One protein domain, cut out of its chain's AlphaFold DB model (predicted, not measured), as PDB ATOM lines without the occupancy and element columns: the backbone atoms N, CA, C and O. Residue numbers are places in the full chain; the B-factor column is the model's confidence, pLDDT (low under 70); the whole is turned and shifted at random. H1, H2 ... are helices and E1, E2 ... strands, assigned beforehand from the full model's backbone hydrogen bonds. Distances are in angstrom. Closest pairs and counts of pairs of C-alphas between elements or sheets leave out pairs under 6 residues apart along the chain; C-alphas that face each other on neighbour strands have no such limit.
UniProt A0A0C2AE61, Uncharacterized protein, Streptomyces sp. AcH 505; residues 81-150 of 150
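This is residues 81 to 150 of the 150 residues of an uncharacterized protein of Streptomyces sp. AcH 505 (UniProt A0A0C2AE61). With little regular structure, loops wrap a small hairpin, E1 and E2, and an arm leaves this body: H1 and its tail, sticking out at residues 136 to 150. The printed part has 70 residues, 27 of them in the antiparallel strands E1 and E2, then H1, a mixed class. It is loose, radius of gyration of the C-alphas 14.2 A, spanning 50 by 27 by 17 A.

Past residues 81 to 95, find E1, residues 96 to 99, and E2, residues 104 to 107, a hairpin with N 97 and O 106 within hydrogen-bond range, 2.9 A. In H1, residues 128 to 146, every O i to N i+4 pair is within range. E1 and H1 are apart.

E1 runs 9.5 A from C-alpha 96 at (312.705, 330.836, 218.563); E2 runs 10.1 A. H1 runs 26.9 A to C-alpha 146 at (311.748, 319.559, 193.718).

The farthest C-alphas, Asp 120 and Thr 150, are 51.0 A apart. The printed part has no cut; E2 to H1 is a long link. Residues 110 to 115, 121 and 147 to 150 have pLDDT under 70.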
ATOM      1  N   LYS A  81     304.364 335.679 217.340       94.75
ATOM      2  CA  LYS A  81     304.407 334.241 217.045       94.75
ATOM      3  C   LYS A  81     304.935 333.973 215.643       94.75
ATOM      4  O   LYS A  81     305.398 332.859 215.417       94.75
ATOM      5  N   VAL A  82     304.967 334.984 214.774       95.81
ATOM      6  CA  VAL A  82     305.584 334.936 213.440       95.81
ATOM      7  C   VAL A  82     307.045 334.452 213.457       95.81
ATOM      8  O   VAL A  82     307.534 333.945 212.459       95.81
ATOM      9  N   ILE A  83     307.737 334.538 214.602       96.50
ATOM     10  CA  ILE A  83     309.116 334.055 214.777       96.50
ATOM     11  C   ILE A  83     309.206 332.537 215.012       96.50
ATOM     12  O   ILE A  83     310.213 331.919 214.676       96.50
ATOM     13  N   ARG A  84     308.165 331.905 215.561       93.44
ATOM     14  CA  ARG A  84     308.189 330.482 215.952       93.44
ATOM     15  C   ARG A  84     308.353 329.499 214.783       93.44
ATOM     16  O   ARG A  84     309.014 328.484 214.980       93.44
ATOM     17  N   PRO A  85     307.806 329.756 213.578       93.81
ATOM     18  CA  PRO A  85     308.009 328.908 212.401       93.81
ATOM     19  C   PRO A  85     309.420 328.983 211.794       93.81
ATOM     20  O   PRO A  85     309.624 328.555 210.656       93.81
ATOM     21  N   HIS A  86     310.397 329.547 212.504       94.44
ATOM     22  CA  HIS A  86     311.783 329.581 212.073       94.44
ATOM     23  C   HIS A  86     312.616 328.605 212.906       94.44
ATOM     24  O   HIS A  86     312.588 328.689 214.139       94.44
ATOM     25  N   PRO A  87     313.400 327.714 212.271       92.44
ATOM     26  CA  PRO A  87     314.435 326.993 212.990       92.44
ATOM     27  C   PRO A  87     315.500 327.986 213.468       92.44
ATOM     28  O   PRO A  87     315.825 328.956 212.777       92.44
ATOM     29  N   CYS A  88     316.044 327.742 214.655       91.81
ATOM     30  CA  CYS A  88     317.158 328.499 215.204       91.81
ATOM     31  C   CYS A  88     318.383 328.383 214.278       91.81
ATOM     32  O   CYS A  88     318.819 327.261 214.033       91.81
ATOM     33  N   PRO A  89     318.984 329.490 213.803       90.12
ATOM     34  CA  PRO A  89     320.179 329.417 212.959       90.12
ATOM     35  C   PRO A  89     321.408 328.816 213.654       90.12
ATOM     36  O   PRO A  89     322.307 328.342 212.977       90.12
ATOM     37  N   GLY A  90     321.451 328.833 214.994       87.81
ATOM     38  CA  GLY A  90     322.504 328.165 215.762       87.81
ATOM     39  C   GLY A  90     322.295 326.651 215.826       87.81
ATOM     40  O   GLY A  90     323.038 325.890 215.229       87.81
ATOM     41  N   CYS A  91     321.248 326.203 216.527       87.50
ATOM     42  CA  CYS A  91     321.056 324.774 216.824       87.50
ATOM     43  C   CYS A  91     320.033 324.042 215.933       87.50
ATOM     44  O   CYS A  91     319.739 322.874 216.173       87.50
ATOM     45  N   GLY A  92     319.400 324.717 214.972       88.31
ATOM     46  CA  GLY A  92     318.385 324.141 214.077       88.31
ATOM     47  C   GLY A  92     317.017 323.841 214.711       88.31
ATOM     48  O   GLY A  92     316.091 323.445 214.006       88.31
ATOM     49  N   THR A  93     316.851 324.026 216.025       88.69
ATOM     50  CA  THR A  93     315.606 323.677 216.735       88.69
ATOM     51  C   THR A  93     314.492 324.714 216.571       88.69
ATOM     52  O   THR A  93     314.733 325.891 216.308       88.69
ATOM     53  N   TRP A  94     313.244 324.289 216.783       88.75
ATOM     54  CA  TRP A  94     312.035 325.115 216.653       88.75
ATOM     55  C   TRP A  94     311.664 325.786 217.982       88.75
ATOM     56  O   TRP A  94     310.604 325.541 218.554       88.75
ATOM     57  N   GLY A  95     312.587 326.596 218.506       86.31
ATOM     58  CA  GLY A  95     312.487 327.223 219.830       86.31
ATOM     59  C   GLY A  95     312.642 328.742 219.827       86.31
ATOM     60  O   GLY A  95     312.909 329.321 220.881       86.31
ATOM     61  N   LEU A  96     312.536 329.391 218.663       92.00
ATOM     62  CA  LEU A  96     312.705 330.836 218.563       92.00
ATOM     63  C   LEU A  96     311.479 331.603 219.069       92.00
ATOM     64  O   LEU A  96     310.329 331.267 218.778       92.00
ATOM     65  N   PHE A  97     311.740 332.693 219.782       93.56
ATOM     66  CA  PHE A  97     310.742 333.677 220.184       93.56
ATOM     67  C   PHE A  97     311.275 335.097 219.999       93.56
ATOM     68  O   PHE A  97     312.483 335.316 219.909       93.56
ATOM     69  N   TRP A  98     310.367 336.068 219.924       95.19
ATOM     70  CA  TRP A  98     310.727 337.479 219.837       95.19
ATOM     71  C   TRP A  98     310.983 338.072 221.225       95.19
ATOM     72  O   TRP A  98     310.089 338.081 222.073       95.19
ATOM     73  N   ASP A  99     312.179 338.612 221.432       93.25
ATOM     74  CA  ASP A  99     312.505 339.482 222.556       93.25
ATOM     75  C   ASP A  99     312.253 340.937 222.138       93.25
ATOM     76  O   ASP A  99     313.028 341.540 221.385       93.25
ATOM     77  N   ALA A 100     311.150 341.506 222.629       90.25
ATOM     78  CA  ALA A 100     310.751 342.873 222.314       90.25
ATOM     79  C   ALA A 100     311.721 343.926 222.874       90.25
ATOM     80  O   ALA A 100     311.909 344.964 222.238       90.25
ATOM     81  N   ALA A 101     312.365 343.658 224.016       88.44
ATOM     82  CA  ALA A 101     313.303 344.590 224.635       88.44
ATOM     83  C   ALA A 101     314.590 344.697 223.810       88.44
ATOM     84  O   ALA A 101     315.096 345.793 223.574       88.44
ATOM     85  N   ARG A 102     315.092 343.562 223.310       88.50
ATOM     86  CA  ARG A 102     316.292 343.520 222.457       88.50
ATOM     87  C   ARG A 102     315.991 343.754 220.980       88.50
ATOM     88  O   ARG A 102     316.913 344.017 220.211       88.50
ATOM     89  N   ARG A 103     314.723 343.658 220.570       93.44
ATOM     90  CA  ARG A 103     314.279 343.651 219.165       93.44
ATOM     91  C   ARG A 103     315.016 342.587 218.346       93.44
ATOM     92  O   ARG A 103     315.546 342.858 217.259       93.44
ATOM     93  N   ARG A 104     315.085 341.377 218.900       95.12
ATOM     94  CA  ARG A 104     315.770 340.225 218.307       95.12
ATOM     95  C   ARG A 104     314.995 338.938 218.543       95.12
ATOM     96  O   ARG A 104     314.255 338.821 219.515       95.12
ATOM     97  N   ALA A 105     315.213 337.955 217.677       94.44
ATOM     98  CA  ALA A 105     314.829 336.583 217.962       94.44
ATOM     99  C   ALA A 105     315.853 335.938 218.903       94.44
ATOM    100  O   ALA A 105     317.054 336.172 218.756       94.44
ATOM    101  N   VAL A 106     315.373 335.130 219.843       92.00
ATOM    102  CA  VAL A 106     316.178 334.417 220.842       92.00
ATOM    103  C   VAL A 106     315.705 332.968 220.916       92.00
ATOM    104  O   VAL A 106     314.527 332.680 220.703       92.00
ATOM    105  N   CYS A 107     316.629 332.044 221.170       89.62
ATOM    106  CA  CYS A 107     316.351 330.621 221.234       89.62
ATOM    107  C   CYS A 107     316.103 330.273 222.692       89.62
ATOM    108  O   CYS A 107     316.957 330.512 223.541       89.62
ATOM    109  N   ALA A 108     314.931 329.716 222.978       81.50
ATOM    110  CA  ALA A 108     314.615 329.216 224.312       81.50
ATOM    111  C   ALA A 108     315.282 327.863 224.599       81.50
ATOM    112  O   ALA A 108     315.294 327.413 225.743       81.50
ATOM    113  N   TYR A 109     315.801 327.190 223.568       74.81
ATOM    114  CA  TYR A 109     316.395 325.873 223.713       74.81
ATOM    115  C   TYR A 109     317.848 325.985 224.178       74.81
ATOM    116  O   TYR A 109     318.660 326.666 223.548       74.81
ATOM    117  N   GLN A 110     318.170 325.273 225.258       64.44
ATOM    118  CA  GLN A 110     319.526 325.103 225.781       64.44
ATOM    119  C   GLN A 110     319.988 323.651 225.556       64.44
ATOM    120  O   GLN A 110     319.902 322.834 226.474       64.44
ATOM    121  N   PRO A 111     320.418 323.263 224.341       58.03
ATOM    122  CA  PRO A 111     320.999 321.944 224.124       58.03
ATOM    123  C   PRO A 111     322.448 321.881 224.611       58.03
ATOM    124  O   PRO A 111     323.218 322.820 224.442       58.03
ATOM    125  N   ALA A 112     322.845 320.710 225.111       52.62
ATOM    126  CA  ALA A 112     324.216 320.397 225.524       52.62
ATOM    127  C   ALA A 112     325.233 320.283 224.362       52.62
ATOM    128  O   ALA A 112     326.415 320.079 224.619       52.62
ATOM    129  N   VAL A 113     324.783 320.355 223.100       53.53
ATOM    130  CA  VAL A 113     325.583 319.995 221.909       53.53
ATOM    131  C   VAL A 113     326.022 321.212 221.085       53.53
ATOM    132  O   VAL A 113     327.056 321.144 220.432       53.53
ATOM    133  N   ASP A 114     325.288 322.327 221.145       58.19
ATOM    134  CA  ASP A 114     325.694 323.583 220.504       58.19
ATOM    135  C   ASP A 114     325.065 324.760 221.262       58.19
ATOM    136  O   ASP A 114     323.841 324.968 221.179       58.19
ATOM    137  N   PRO A 115     325.831 325.470 222.107       65.62
ATOM    138  CA  PRO A 115     325.237 326.465 222.963       65.62
ATOM    139  C   PRO A 115     324.743 327.624 222.089       65.62
ATOM    140  O   PRO A 115     325.497 328.392 221.503       65.62
ATOM    141  N   CYS A 116     323.423 327.827 222.076       79.88
ATOM    142  CA  CYS A 116     322.814 329.090 221.643       79.88
ATOM    143  C   CYS A 116     323.137 330.245 222.609       79.88
ATOM    144  O   CYS A 116     322.423 331.242 222.628       79.88
ATOM    145  N   VAL A 117     324.181 330.091 223.418       76.94
ATOM    146  CA  VAL A 117     324.772 331.051 224.334       76.94
ATOM    147  C   VAL A 117     326.267 331.103 224.024       76.94
ATOM    148  O   VAL A 117     326.854 330.090 223.653       76.94
ATOM    149  N   ASP A 118     326.884 332.267 224.129       72.25
ATOM    150  CA  ASP A 118     328.337 332.374 224.015       72.25
ATOM    151  C   ASP A 118     329.050 331.867 225.286       72.25
ATOM    152  O   ASP A 118     328.426 331.362 226.226       72.25
ATOM    153  N   SER A 119     330.381 331.986 225.313       70.31
ATOM    154  CA  SER A 119     331.213 331.591 226.458       70.31
ATOM    155  C   SER A 119     330.890 332.344 227.751       70.31
ATOM    156  O   SER A 119     331.227 331.851 228.825       70.31
ATOM    157  N   ASP A 120     330.220 333.494 227.656       71.31
ATOM    158  CA  ASP A 120     329.803 334.316 228.793       71.31
ATOM    159  C   ASP A 120     328.356 334.002 229.226       71.31
ATOM    160  O   ASP A 120     327.806 334.638 230.128       71.31
ATOM    161  N   GLY A 121     327.720 333.005 228.597       69.25
ATOM    162  CA  GLY A 121     326.339 332.611 228.865       69.25
ATOM    163  C   GLY A 121     325.304 333.559 228.253       69.25
ATOM    164  O   GLY A 121     324.118 333.475 228.593       69.25
ATOM    165  N   ILE A 122     325.708 334.459 227.352       72.94
ATOM    166  CA  ILE A 122     324.805 335.398 226.691       72.94
ATOM    167  C   ILE A 122     324.148 334.694 225.511       72.94
ATOM    168  O   ILE A 122     324.813 334.221 224.595       72.94
ATOM    169  N   ALA A 123     322.814 334.645 225.513       75.62
ATOM    170  CA  ALA A 123     322.060 334.053 224.415       75.62
ATOM    171  C   ALA A 123     322.374 334.743 223.080       75.62
ATOM    172  O   ALA A 123     322.202 335.958 222.944       75.62
ATOM    173  N   ASN A 124     322.749 333.940 222.085       83.56
ATOM    174  CA  ASN A 124     322.811 334.350 220.696       83.56
ATOM    175  C   ASN A 124     321.458 334.932 220.283       83.56
ATOM    176  O   ASN A 124     320.389 334.435 220.658       83.56
ATOM    177  N   THR A 125     321.510 336.015 219.511       90.69
ATOM    178  CA  THR A 125     320.313 336.716 219.057       90.69
ATOM    179  C   THR A 125     320.360 336.918 217.553       90.69
ATOM    180  O   THR A 125     321.413 337.218 216.991       90.69
ATOM    181  N   TRP A 126     319.212 336.786 216.892       93.94
ATOM    182  CA  TRP A 126     319.120 336.919 215.438       93.94
ATOM    183  C   TRP A 126     318.264 338.117 215.059       93.94
ATOM    184  O   TRP A 126     317.221 338.403 215.655       93.94
ATOM    185  N   SER A 127     318.720 338.849 214.047       96.19
ATOM    186  CA  SER A 127     317.926 339.907 213.432       96.19
ATOM    187  C   SER A 127     316.842 339.303 212.536       96.19
ATOM    188  O   SER A 127     316.988 338.196 212.018       96.19
ATOM    189  N   LEU A 128     315.776 340.063 212.278       96.75
ATOM    190  CA  LEU A 128     314.752 339.665 211.305       96.75
ATOM    191  C   LEU A 128     315.333 339.505 209.896       96.75
ATOM    192  O   LEU A 128     314.900 338.635 209.152       96.75
ATOM    193  N   GLY A 129     316.355 340.296 209.548       97.12
ATOM    194  CA  GLY A 129     317.078 340.145 208.285       97.12
ATOM    195  C   GLY A 129     317.803 338.805 208.172       97.12
ATOM    196  O   GLY A 129     317.748 338.177 207.122       97.12
ATOM    197  N   HIS A 130     318.417 338.331 209.259       96.25
ATOM    198  CA  HIS A 130     319.040 337.008 209.286       96.25
ATOM    199  C   HIS A 130     317.988 335.899 209.145       96.25
ATOM    200  O   HIS A 130     318.149 334.995 208.332       96.25
ATOM    201  N   LEU A 131     316.863 335.992 209.866       97.19
ATOM    202  CA  LEU A 131     315.778 335.011 209.728       97.19
ATOM    203  C   LEU A 131     315.174 334.995 208.318       97.19
ATOM    204  O   LEU A 131     314.848 333.925 207.806       97.19
ATOM    205  N   ALA A 132     315.047 336.162 207.685       97.69
ATOM    206  CA  ALA A 132     314.580 336.276 206.309       97.69
ATOM    207  C   ALA A 132     315.564 335.650 205.313       97.69
ATOM    208  O   ALA A 132     315.137 334.938 204.406       97.69
ATOM    209  N   TYR A 133     316.867 335.869 205.506       97.31
ATOM    210  CA  TYR A 133     317.923 335.227 204.723       97.31
ATOM    211  C   TYR A 133     317.813 333.699 204.778       97.31
ATOM    212  O   TYR A 133     317.655 333.060 203.737       97.31
ATOM    213  N   GLU A 134     317.800 333.132 205.986       96.25
ATOM    214  CA  GLU A 134     317.703 331.684 206.198       96.25
ATOM    215  C   GLU A 134     316.404 331.095 205.636       96.25
ATOM    216  O   GLU A 134     316.398 330.032 205.013       96.25
ATOM    217  N   HIS A 135     315.281 331.793 205.827       96.50
ATOM    218  CA  HIS A 135     313.985 331.356 205.316       96.50
ATOM    219  C   HIS A 135     313.971 331.281 203.786       96.50
ATOM    220  O   HIS A 135     313.645 330.235 203.222       96.50
ATOM    221  N   VAL A 136     314.348 332.370 203.113       96.44
ATOM    222  CA  VAL A 136     314.302 332.459 201.647       96.44
ATOM    223  C   VAL A 136     315.297 331.498 201.004       96.44
ATOM    224  O   VAL A 136     314.966 330.843 200.015       96.44
ATOM    225  N   ASN A 137     316.492 331.345 201.579       95.31
ATOM    226  CA  ASN A 137     317.467 330.386 201.069       95.31
ATOM    227  C   ASN A 137     316.960 328.951 201.188       95.31
ATOM    228  O   ASN A 137     317.061 328.194 200.222       95.31
ATOM    229  N   ARG A 138     316.364 328.582 202.329       93.88
ATOM    230  CA  ARG A 138     315.780 327.251 202.518       93.88
ATOM    231  C   ARG A 138     314.700 326.951 201.477       93.88
ATOM    232  O   ARG A 138     314.749 325.880 200.882       93.88
ATOM    233  N   LEU A 139     313.783 327.888 201.221       92.25
ATOM    234  CA  LEU A 139     312.758 327.722 200.182       92.25
ATOM    235  C   LEU A 139     313.386 327.540 198.793       92.25
ATOM    236  O   LEU A 139     313.056 326.589 198.095       92.25
ATOM    237  N   SER A 140     314.361 328.375 198.429       91.94
ATOM    238  CA  SER A 140     315.082 328.261 197.152       91.94
ATOM    239  C   SER A 140     315.801 326.911 196.995       91.94
ATOM    240  O   SER A 140     315.823 326.330 195.910       91.94
ATOM    241  N   HIS A 141     316.377 326.366 198.070       90.31
ATOM    242  CA  HIS A 141     316.964 325.023 198.045       90.31
ATOM    243  C   HIS A 141     315.908 323.926 197.863       90.31
ATOM    244  O   HIS A 141     316.146 322.980 197.112       90.31
ATOM    245  N   GLN A 142     314.743 324.059 198.501       88.00
ATOM    246  CA  GLN A 142     313.627 323.122 198.347       88.00
ATOM    247  C   GLN A 142     313.048 323.147 196.927       88.00
ATOM    248  O   GLN A 142     312.815 322.087 196.353       88.00
ATOM    249  N   GLU A 143     312.892 324.329 196.327       86.38
ATOM    250  CA  GLU A 143     312.463 324.490 194.930       86.38
ATOM    251  C   GLU A 143     313.433 323.804 193.961       86.38
ATOM    252  O   GLU A 143     313.009 323.056 193.081       86.38
ATOM    253  N   LYS A 144     314.746 323.998 194.152       84.88
ATOM    254  CA  LYS A 144     315.780 323.328 193.344       84.88
ATOM    255  C   LYS A 144     315.736 321.807 193.489       84.88
ATOM    256  O   LYS A 144     315.908 321.106 192.498       84.88
ATOM    257  N   ALA A 145     315.507 321.302 194.700       82.19
ATOM    258  CA  ALA A 145     315.392 319.867 194.950       82.19
ATOM    259  C   ALA A 145     314.129 319.265 194.309       82.19
ATOM    260  O   ALA A 145     314.189 318.164 193.770       82.19
ATOM    261  N   ALA A 146     313.008 319.994 194.321       78.00
ATOM    262  CA  ALA A 146     311.748 319.559 193.718       78.00
ATOM    263  C   ALA A 146     311.741 319.651 192.178       78.00
ATOM    264  O   ALA A 146     311.102 318.836 191.520       78.00
ATOM    265  N   GLY A 147     312.459 320.617 191.593       67.00
ATOM    266  CA  GLY A 147     312.569 320.808 190.140       67.00
ATOM    267  C   GLY A 147     313.594 319.908 189.434       67.00
ATOM    268  O   GLY A 147     313.708 319.964 188.215       67.00
ATOM    269  N   GLY A 148     314.341 319.080 190.173       53.94
ATOM    270  CA  GLY A 148     315.369 318.173 189.643       53.94
ATOM    271  C   GLY A 148     314.853 316.821 189.130       53.94
ATOM    272  O   GLY A 148     315.641 315.890 188.998       53.94
ATOM    273  N   THR A 149     313.548 316.670 188.891       45.38
ATOM    274  CA  THR A 149     312.940 315.430 188.377       45.38
ATOM    275  C   THR A 149     312.202 315.700 187.067       45.38
ATOM    276  O   THR A 149     310.979 315.777 187.049       45.38
ATOM    277  N   THR A 150     312.938 315.881 185.967       40.69
ATOM    278  CA  THR A 150     312.423 315.617 184.609       40.69
ATOM    279  C   THR A 150     313.556 315.235 183.676       40.69
ATOM    280  O   THR A 150     314.617 315.893 183.762       40.69
TER     281      THR A 150